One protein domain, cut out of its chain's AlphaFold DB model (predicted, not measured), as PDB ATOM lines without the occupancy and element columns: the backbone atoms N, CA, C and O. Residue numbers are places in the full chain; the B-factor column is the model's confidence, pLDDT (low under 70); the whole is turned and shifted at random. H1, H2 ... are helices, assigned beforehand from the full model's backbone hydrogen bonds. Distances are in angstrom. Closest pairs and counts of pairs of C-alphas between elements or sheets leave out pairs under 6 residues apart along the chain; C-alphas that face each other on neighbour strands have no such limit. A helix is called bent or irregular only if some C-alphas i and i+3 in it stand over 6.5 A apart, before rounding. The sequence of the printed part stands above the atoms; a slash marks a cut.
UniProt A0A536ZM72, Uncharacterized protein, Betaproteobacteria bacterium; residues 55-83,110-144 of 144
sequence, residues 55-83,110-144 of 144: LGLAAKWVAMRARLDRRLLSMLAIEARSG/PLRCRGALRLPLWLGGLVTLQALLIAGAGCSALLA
ATOM      1  N   LEU A  55       8.166 -26.375 -36.571       96.31
ATOM      2  CA  LEU A  55       7.818 -25.325 -35.607       96.31
ATOM      3  C   LEU A  55       6.840 -25.831 -34.544       96.31
ATOM      4  O   LEU A  55       7.060 -25.609 -33.353       96.31
ATOM      5  N   GLY A  56       5.791 -26.543 -34.960       96.38
ATOM      6  CA  GLY A  56       4.798 -27.111 -34.053       96.38
ATOM      7  C   GLY A  56       5.410 -28.123 -33.084       96.38
ATOM      8  O   GLY A  56       5.125 -28.092 -31.882       96.38
ATOM      9  N   LEU A  57       6.313 -28.977 -33.571       97.88
ATOM     10  CA  LEU A  57       7.042 -29.928 -32.734       97.88
ATOM     11  C   LEU A  57       7.966 -29.210 -31.740       97.88
ATOM     12  O   LEU A  57       7.969 -29.545 -30.552       97.88
ATOM     13  N   ALA A  58       8.689 -28.181 -32.189       97.19
ATOM     14  CA  ALA A  58       9.521 -27.350 -31.322       97.19
ATOM     15  C   ALA A  58       8.684 -26.651 -30.235       97.19
ATOM     16  O   ALA A  58       9.043 -26.687 -29.057       97.19
ATOM     17  N   ALA A  59       7.528 -26.085 -30.593       96.62
ATOM     18  CA  ALA A  59       6.608 -25.467 -29.643       96.62
ATOM     19  C   ALA A  59       6.091 -26.491 -28.621       96.62
ATOM     20  O   ALA A  59       6.077 -26.225 -27.415       96.62
ATOM     21  N   LYS A  60       5.732 -27.701 -29.070       96.69
ATOM     22  CA  LYS A  60       5.275 -28.779 -28.186       96.69
ATOM     23  C   LYS A  60       6.363 -29.215 -27.208       96.69
ATOM     24  O   LYS A  60       6.074 -29.403 -26.025       96.69
ATOM     25  N   TRP A  61       7.602 -29.322 -27.682       96.75
ATOM     26  CA  TRP A  61       8.768 -29.616 -26.856       96.75
ATOM     27  C   TRP A  61       8.995 -28.539 -25.787       96.75
ATOM     28  O   TRP A  61       9.100 -28.856 -24.601       96.75
ATOM     29  N   VAL A  62       8.987 -27.257 -26.173       96.62
ATOM     30  CA  VAL A  62       9.132 -26.129 -25.235       96.62
ATOM     31  C   VAL A  62       7.998 -26.116 -24.205       96.62
ATOM     32  O   VAL A  62       8.256 -25.944 -23.014       96.62
ATOM     33  N   ALA A  63       6.754 -26.359 -24.624       96.56
ATOM     34  CA  ALA A  63       5.606 -26.424 -23.723       96.56
ATOM     35  C   ALA A  63       5.707 -27.592 -22.727       96.56
ATOM     36  O   ALA A  63       5.378 -27.432 -21.548       96.56
ATOM     37  N   MET A  64       6.169 -28.760 -23.177       96.81
ATOM     38  CA  MET A  64       6.416 -29.913 -22.311       96.81
ATOM     39  C   MET A  64       7.494 -29.590 -21.271       96.81
ATOM     40  O   MET A  64       7.257 -29.771 -20.076       96.81
ATOM     41  N   ARG A  65       8.612 -28.993 -21.701       94.00
ATOM     42  CA  ARG A  65       9.688 -28.551 -20.807       94.00
ATOM     43  C   ARG A  65       9.215 -27.511 -19.792       94.00
ATOM     44  O   ARG A  65       9.508 -27.644 -18.613       94.00
ATOM     45  N   ALA A  66       8.421 -26.527 -20.210       95.12
ATOM     46  CA  ALA A  66       7.864 -25.524 -19.303       95.12
ATOM     47  C   ALA A  66       6.952 -26.149 -18.231       95.12
ATOM     48  O   ALA A  66       6.968 -25.732 -17.072       95.12
ATOM     49  N   ARG A  67       6.167 -27.176 -18.588       95.69
ATOM     50  CA  ARG A  67       5.321 -27.914 -17.634       95.69
ATOM     51  C   ARG A  67       6.148 -28.731 -16.646       95.69
ATOM     52  O   ARG A  67       5.796 -28.755 -15.466       95.69
ATOM     53  N   LEU A  68       7.205 -29.384 -17.126       93.50
ATOM     54  CA  LEU A  68       8.146 -30.120 -16.288       93.50
ATOM     55  C   LEU A  68       8.840 -29.173 -15.304       93.50
ATOM     56  O   LEU A  68       8.747 -29.393 -14.099       93.50
ATOM     57  N   ASP A  69       9.427 -28.083 -15.802       93.31
ATOM     58  CA  ASP A  69      10.141 -27.092 -14.990       93.31
ATOM     59  C   ASP A  69       9.216 -26.462 -13.945       93.31
ATOM     60  O   ASP A  69       9.595 -26.333 -12.784       93.31
ATOM     61  N   ARG A  70       7.962 -26.149 -14.302       95.88
ATOM     62  CA  ARG A  70       6.964 -25.655 -13.341       95.88
ATOM     63  C   ARG A  70       6.721 -26.650 -12.206       95.88
ATOM     64  O   ARG A  70       6.702 -26.249 -11.045       95.88
ATOM     65  N   ARG A  71       6.501 -27.931 -12.531       95.56
ATOM     66  CA  ARG A  71       6.271 -28.977 -11.520       95.56
ATOM     67  C   ARG A  71       7.501 -29.145 -10.635       95.56
ATOM     68  O   ARG A  71       7.371 -29.106  -9.416       95.56
ATOM     69  N   LEU A  72       8.680 -29.247 -11.240       92.69
ATOM     70  CA  LEU A  72       9.943 -29.398 -10.528       92.69
ATOM     71  C   LEU A  72      10.182 -28.232  -9.564       92.69
ATOM     72  O   LEU A  72      10.324 -28.451  -8.366       92.69
ATOM     73  N   LEU A  73      10.126 -26.993 -10.055       93.12
ATOM     74  CA  LEU A  73      10.326 -25.797  -9.235       93.12
ATOM     75  C   LEU A  73       9.274 -25.666  -8.127       93.12
ATOM     76  O   LEU A  73       9.608 -25.216  -7.037       93.12
ATOM     77  N   SER A  74       8.027 -26.090  -8.361       94.25
ATOM     78  CA  SER A  74       7.000 -26.085  -7.312       94.25
ATOM     79  C   SER A  74       7.308 -27.062  -6.171       94.25
ATOM     80  O   SER A  74       7.155 -26.689  -5.010       94.25
ATOM     81  N   MET A  75       7.807 -28.264  -6.485       92.75
ATOM     82  CA  MET A  75       8.226 -29.249  -5.480       92.75
ATOM     83  C   MET A  75       9.452 -28.751  -4.713       92.75
ATOM     84  O   MET A  75       9.466 -28.769  -3.487       92.75
ATOM     85  N   LEU A  76      10.440 -28.203  -5.424       92.81
ATOM     86  CA  LEU A  76      11.636 -27.629  -4.808       92.81
ATOM     87  C   LEU A  76      11.322 -26.428  -3.915       92.81
ATOM     88  O   LEU A  76      11.942 -26.268  -2.874       92.81
ATOM     89  N   ALA A  77      10.348 -25.594  -4.283       94.00
ATOM     90  CA  ALA A  77       9.931 -24.472  -3.450       94.00
ATOM     91  C   ALA A  77       9.267 -24.929  -2.140       94.00
ATOM     92  O   ALA A  77       9.383 -24.234  -1.133       94.00
ATOM     93  N   ILE A  78       8.565 -26.069  -2.141       93.81
ATOM     94  CA  ILE A  78       8.014 -26.677  -0.919       93.81
ATOM     95  C   ILE A  78       9.158 -27.184  -0.036       93.81
ATOM     96  O   ILE A  78       9.229 -26.806   1.130       93.81
ATOM     97  N   GLU A  79      10.091 -27.938  -0.616       92.31
ATOM     98  CA  GLU A  79      11.259 -28.487   0.087       92.31
ATOM     99  C   GLU A  79      12.199 -27.392   0.626       92.31
ATOM    100  O   GLU A  79      12.804 -27.507   1.689       92.31
ATOM    101  N   ALA A  80      12.321 -26.277  -0.098       91.12
ATOM    102  CA  ALA A  80      13.119 -25.137   0.339       91.12
ATOM    103  C   ALA A  80      12.506 -24.446   1.558       91.12
ATOM    104  O   ALA A  80      13.239 -23.976   2.424       91.12
ATOM    105  N   ARG A  81      11.171 -24.416   1.660       92.75
ATOM    106  CA  ARG A  81      10.474 -23.857   2.826       92.75
ATOM    107  C   ARG A  81      10.561 -24.753   4.061       92.75
ATOM    108  O   ARG A  81      10.509 -24.221   5.163       92.75
ATOM    109  N   SER A  82      10.701 -26.070   3.896       92.25
ATOM    110  CA  SER A  82      10.917 -26.998   5.018       92.25
ATOM    111  C   SER A  82      12.369 -27.027   5.510       92.25
ATOM    112  O   SER A  82      12.648 -27.643   6.533       92.25
ATOM    113  N   GLY A  83      13.297 -26.371   4.801       90.12
ATOM    114  CA  GLY A  83      14.726 -26.355   5.128       90.12
ATOM    115  C   GLY A  83      15.480 -27.631   4.739       90.12
ATOM    116  O   GLY A  83      16.686 -27.712   4.953       90.12
ATOM    117  N   PRO A 110      18.665 -17.974  -8.864       92.56
ATOM    118  CA  PRO A 110      18.111 -16.887  -9.674       92.56
ATOM    119  C   PRO A 110      18.399 -17.035 -11.176       92.56
ATOM    120  O   PRO A 110      17.521 -16.789 -12.006       92.56
ATOM    121  N   LEU A 111      19.600 -17.498 -11.547       90.69
ATOM    122  CA  LEU A 111      19.960 -17.754 -12.945       90.69
ATOM    123  C   LEU A 111      19.174 -18.934 -13.528       90.69
ATOM    124  O   LEU A 111      18.762 -18.885 -14.690       90.69
ATOM    125  N   ARG A 112      18.931 -19.983 -12.730       91.75
ATOM    126  CA  ARG A 112      18.094 -21.128 -13.131       91.75
ATOM    127  C   ARG A 112      16.650 -20.695 -13.381       91.75
ATOM    128  O   ARG A 112      16.101 -21.006 -14.437       91.75
ATOM    129  N   CYS A 113      16.078 -19.901 -12.476       92.69
ATOM    130  CA  CYS A 113      14.725 -19.365 -12.607       92.69
ATOM    131  C   CYS A 113      14.581 -18.455 -13.837       92.69
ATOM    132  O   CYS A 113      13.634 -18.617 -14.602       92.69
ATOM    133  N   ARG A 114      15.548 -17.563 -14.104       92.19
ATOM    134  CA  ARG A 114      15.560 -16.756 -15.342       92.19
ATOM    135  C   ARG A 114      15.580 -17.621 -16.602       92.19
ATOM    136  O   ARG A 114      14.915 -17.293 -17.580       92.19
ATOM    137  N   GLY A 115      16.321 -18.730 -16.581       88.94
ATOM    138  CA  GLY A 115      16.328 -19.705 -17.671       88.94
ATOM    139  C   GLY A 115      14.945 -20.314 -17.921       88.94
ATOM    140  O   GLY A 115      14.493 -20.336 -19.064       88.94
ATOM    141  N   ALA A 116      14.253 -20.740 -16.863       91.62
ATOM    142  CA  ALA A 116      12.899 -21.287 -16.959       91.62
ATOM    143  C   ALA A 116      11.880 -20.243 -17.457       91.62
ATOM    144  O   ALA A 116      11.034 -20.552 -18.295       91.62
ATOM    145  N   LEU A 117      12.004 -18.981 -17.026       93.31
ATOM    146  CA  LEU A 117      11.138 -17.877 -17.464       93.31
ATOM    147  C   LEU A 117      11.279 -17.532 -18.955       93.31
ATOM    148  O   LEU A 117      10.372 -16.940 -19.532       93.31
ATOM    149  N   ARG A 118      12.372 -17.930 -19.615       93.62
ATOM    150  CA  ARG A 118      12.505 -17.775 -21.072       93.62
ATOM    151  C   ARG A 118      11.633 -18.752 -21.859       93.62
ATOM    152  O   ARG A 118      11.317 -18.468 -23.007       93.62
ATOM    153  N   LEU A 119      11.238 -19.887 -21.282       92.94
ATOM    154  CA  LEU A 119      10.437 -20.898 -21.978       92.94
ATOM    155  C   LEU A 119       9.074 -20.383 -22.471       92.94
ATOM    156  O   LEU A 119       8.778 -20.611 -23.642       92.94
ATOM    157  N   PRO A 120       8.254 -19.672 -21.669       93.81
ATOM    158  CA  PRO A 120       7.009 -19.097 -22.176       93.81
ATOM    159  C   PRO A 120       7.245 -18.042 -23.265       93.81
ATOM    160  O   PRO A 120       6.449 -17.965 -24.195       93.81
ATOM    161  N   LEU A 121       8.351 -17.287 -23.208       94.81
ATOM    162  CA  LEU A 121       8.711 -16.331 -24.264       94.81
ATOM    163  C   LEU A 121       9.041 -17.049 -25.578       94.81
ATOM    164  O   LEU A 121       8.536 -16.670 -26.630       94.81
ATOM    165  N   TRP A 122       9.835 -18.121 -25.517       96.00
ATOM    166  CA  TRP A 122      10.128 -18.962 -26.680       96.00
ATOM    167  C   TRP A 122       8.876 -19.628 -27.242       96.00
ATOM    168  O   TRP A 122       8.693 -19.647 -28.454       96.00
ATOM    169  N   LEU A 123       8.005 -20.149 -26.375       96.31
ATOM    170  CA  LEU A 123       6.739 -20.740 -26.797       96.31
ATOM    171  C   LEU A 123       5.864 -19.709 -27.513       96.31
ATOM    172  O   LEU A 123       5.349 -20.004 -28.586       96.31
ATOM    173  N   GLY A 124       5.741 -18.504 -26.947       96.38
ATOM    174  CA  GLY A 124       5.033 -17.393 -27.575       96.38
ATOM    175  C   GLY A 124       5.606 -17.073 -28.952       96.38
ATOM    176  O   GLY A 124       4.871 -17.090 -29.929       96.38
ATOM    177  N   GLY A 125       6.928 -16.895 -29.052       97.31
ATOM    178  CA  GLY A 125       7.600 -16.619 -30.324       97.31
ATOM    179  C   GLY A 125       7.383 -17.704 -31.384       97.31
ATOM    180  O   GLY A 125       7.077 -17.381 -32.527       97.31
ATOM    181  N   LEU A 126       7.483 -18.985 -31.009       96.12
ATOM    182  CA  LEU A 126       7.246 -20.109 -31.923       96.12
ATOM    183  C   LEU A 126       5.796 -20.151 -32.417       96.12
ATOM    184  O   LEU A 126       5.566 -20.318 -33.612       96.12
ATOM    185  N   VAL A 127       4.826 -19.965 -31.517       95.50
ATOM    186  CA  VAL A 127       3.398 -19.955 -31.865       95.50
ATOM    187  C   VAL A 127       3.056 -18.752 -32.740       95.50
ATOM    188  O   VAL A 127       2.353 -18.910 -33.735       95.50
ATOM    189  N   THR A 128       3.578 -17.564 -32.423       97.25
ATOM    190  CA  THR A 128       3.387 -16.362 -33.244       97.25
ATOM    191  C   THR A 128       3.978 -16.550 -34.634       97.25
ATOM    192  O   THR A 128       3.296 -16.280 -35.617       97.25
ATOM    193  N   LEU A 129       5.207 -17.061 -34.743       96.38
ATOM    194  CA  LEU A 129       5.827 -17.331 -36.040       96.38
ATOM    195  C   LEU A 129       5.016 -18.351 -36.847       96.38
ATOM    196  O   LEU A 129       4.777 -18.147 -38.034       96.38
ATOM    197  N   GLN A 130       4.544 -19.419 -36.202       94.00
ATOM    198  CA  GLN A 130       3.701 -20.419 -36.847       94.00
ATOM    199  C   GLN A 130       2.389 -19.802 -37.358       94.00
ATOM    200  O   GLN A 130       2.001 -20.053 -38.497       94.00
ATOM    201  N   ALA A 131       1.736 -18.954 -36.558       93.31
ATOM    202  CA  ALA A 131       0.524 -18.247 -36.961       93.31
ATOM    203  C   ALA A 131       0.770 -17.293 -38.141       93.31
ATOM    204  O   ALA A 131      -0.030 -17.268 -39.072       93.31
ATOM    205  N   LEU A 132       1.890 -16.560 -38.142       95.50
ATOM    206  CA  LEU A 132       2.273 -15.669 -39.241       95.50
ATOM    207  C   LEU A 132       2.509 -16.434 -40.546       95.50
ATOM    208  O   LEU A 132       2.059 -15.989 -41.596       95.50
ATOM    209  N   LEU A 133       3.167 -17.595 -40.487       93.69
ATOM    210  CA  LEU A 133       3.396 -18.434 -41.666       93.69
ATOM    211  C   LEU A 133       2.088 -19.007 -42.225       93.69
ATOM    212  O   LEU A 133       1.889 -18.997 -43.436       93.69
ATOM    213  N   ILE A 134       1.183 -19.461 -41.354       92.00
ATOM    214  CA  ILE A 134      -0.144 -19.949 -41.762       92.00
ATOM    215  C   ILE A 134      -0.956 -18.817 -42.400       92.00
ATOM    216  O   ILE A 134      -1.518 -18.998 -43.478       92.00
ATOM    217  N   ALA A 135      -0.998 -17.646 -41.760       91.44
ATOM    218  CA  ALA A 135      -1.723 -16.486 -42.266       91.44
ATOM    219  C   ALA A 135      -1.139 -15.986 -43.593       91.44
ATOM    220  O   ALA A 135      -1.895 -15.692 -44.515       91.44
ATOM    221  N   GLY A 136       0.191 -15.937 -43.714       89.06
ATOM    222  CA  GLY A 136       0.881 -15.567 -44.947       89.06
ATOM    223  C   GLY A 136       0.542 -16.515 -46.092       89.06
ATOM    224  O   GLY A 136       0.121 -16.063 -47.150       89.06
ATOM    225  N   ALA A 137       0.627 -17.825 -45.858       86.00
ATOM    226  CA  ALA A 137       0.287 -18.828 -46.863       86.00
ATOM    227  C   ALA A 137      -1.192 -18.789 -47.277       86.00
ATOM    228  O   ALA A 137      -1.499 -18.872 -48.463       86.00
ATOM    229  N   GLY A 138      -2.104 -18.616 -46.316       78.12
ATOM    230  CA  GLY A 138      -3.532 -18.461 -46.596       78.12
ATOM    231  C   GLY A 138      -3.846 -17.186 -47.382       78.12
ATOM    232  O   GLY A 138      -4.623 -17.230 -48.328       78.12
ATOM    233  N   CYS A 139      -3.206 -16.064 -47.039       76.88
ATOM    234  CA  CYS A 139      -3.362 -14.794 -47.749       76.88
ATOM    235  C   CYS A 139      -2.848 -14.887 -49.194       76.88
ATOM    236  O   CYS A 139      -3.531 -14.458 -50.120       76.88
ATOM    237  N   SER A 140      -1.689 -15.521 -49.409       71.75
ATOM    238  CA  SER A 140      -1.163 -15.770 -50.754       71.75
ATOM    239  C   SER A 140      -2.076 -16.670 -51.591       71.75
ATOM    240  O   SER A 140      -2.190 -16.444 -52.787       71.75
ATOM    241  N   ALA A 141      -2.757 -17.644 -50.980       65.81
ATOM    242  CA  ALA A 141      -3.717 -18.507 -51.673       65.81
ATOM    243  C   ALA A 141      -5.059 -17.819 -51.993       65.81
ATOM    244  O   ALA A 141      -5.770 -18.275 -52.878       65.81
ATOM    245  N   LEU A 142      -5.421 -16.750 -51.275       62.94
ATOM    246  CA  LEU A 142      -6.631 -15.950 -51.528       62.94
ATOM    247  C   LEU A 142      -6.431 -14.877 -52.612       62.94
ATOM    248  O   LEU A 142      -7.413 -14.395 -53.172       62.94
ATOM    249  N   LEU A 143      -5.184 -14.464 -52.855       61.03
ATOM    250  CA  LEU A 143      -4.820 -13.411 -53.813       61.03
ATOM    251  C   LEU A 143      -4.274 -13.948 -55.150       61.03
ATOM    252  O   LEU A 143      -4.064 -13.148 -56.062       61.03
ATOM    253  N   ALA A 144      -4.009 -15.254 -55.244       55.47
ATOM    254  CA  ALA A 144      -3.576 -15.952 -56.457       55.47
ATOM    255  C   ALA A 144      -4.772 -16.584 -57.178       55.47
ATOM    256  O   ALA A 144      -4.759 -16.575 -58.429       55.47
TER     257      ALA A 144
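AT A GLANCE: This is residues 55 to 83 and 110 to 144 of the 144 residues of an uncharacterized protein of Betaproteobacteria bacterium (UniProt A0A536ZM72). Two long helices, H2 and H1, lie side by side at a small angle and run opposite ways, slid along each other into one thin rod. They meet over part of their lengths, and each sends out a free end: residues 131 to 144 stick out at one end of the rod and residues 74 to 83 at the other. The printed part has 64 residues with two named helices, H1 then H2 along the chain, and no named strand; its class is all helix. It is extended, with a radius of gyration of the C-alphas of 17.5 A, and spans 65 by 17 by 12 A.

HOW THE PARTS SIT: Start from H2, residues 110 to 143, the longest helix, and look from it to H1, residues 55 to 81. The two touch, with 23 pairs of C-alphas within 8 A, and H2 does so with residues 116 to 130 alone. Look for the closest C-alphas at Ala 59 and Leu 123, 5.5 A apart. The helices run opposite ways at a shallow tilt of 23 degrees, and their centres are 18.2 A apart. In H1 every O i to N i+4 pair is within hydrogen-bond range; in H2, 27 of 30 are.

IN THESE COORDINATES: Find C-alpha 110 at (18.111, -16.887, -9.674); from there H2 runs 49.9 A to C-alpha 143 at (-4.820, -13.411, -53.813). It is neither bent nor irregular, but only just: C-alphas 117 and 120 are 6.4 A apart. H1 begins at C-alpha 55, at (7.818, -25.325, -35.607), and reaches C-alpha 81 after 38.6 A.

THE WHOLE: The two C-alphas farthest apart are those of Gly 83 and Ala 144, at 65.1 A. Between C-alphas 83 and 110 you meet the cut, a gap of 17.9 A where residues 84 to 109 are not printed. The mean pLDDT of the printed part is 91.1, and residues 141 to 144 are under 70.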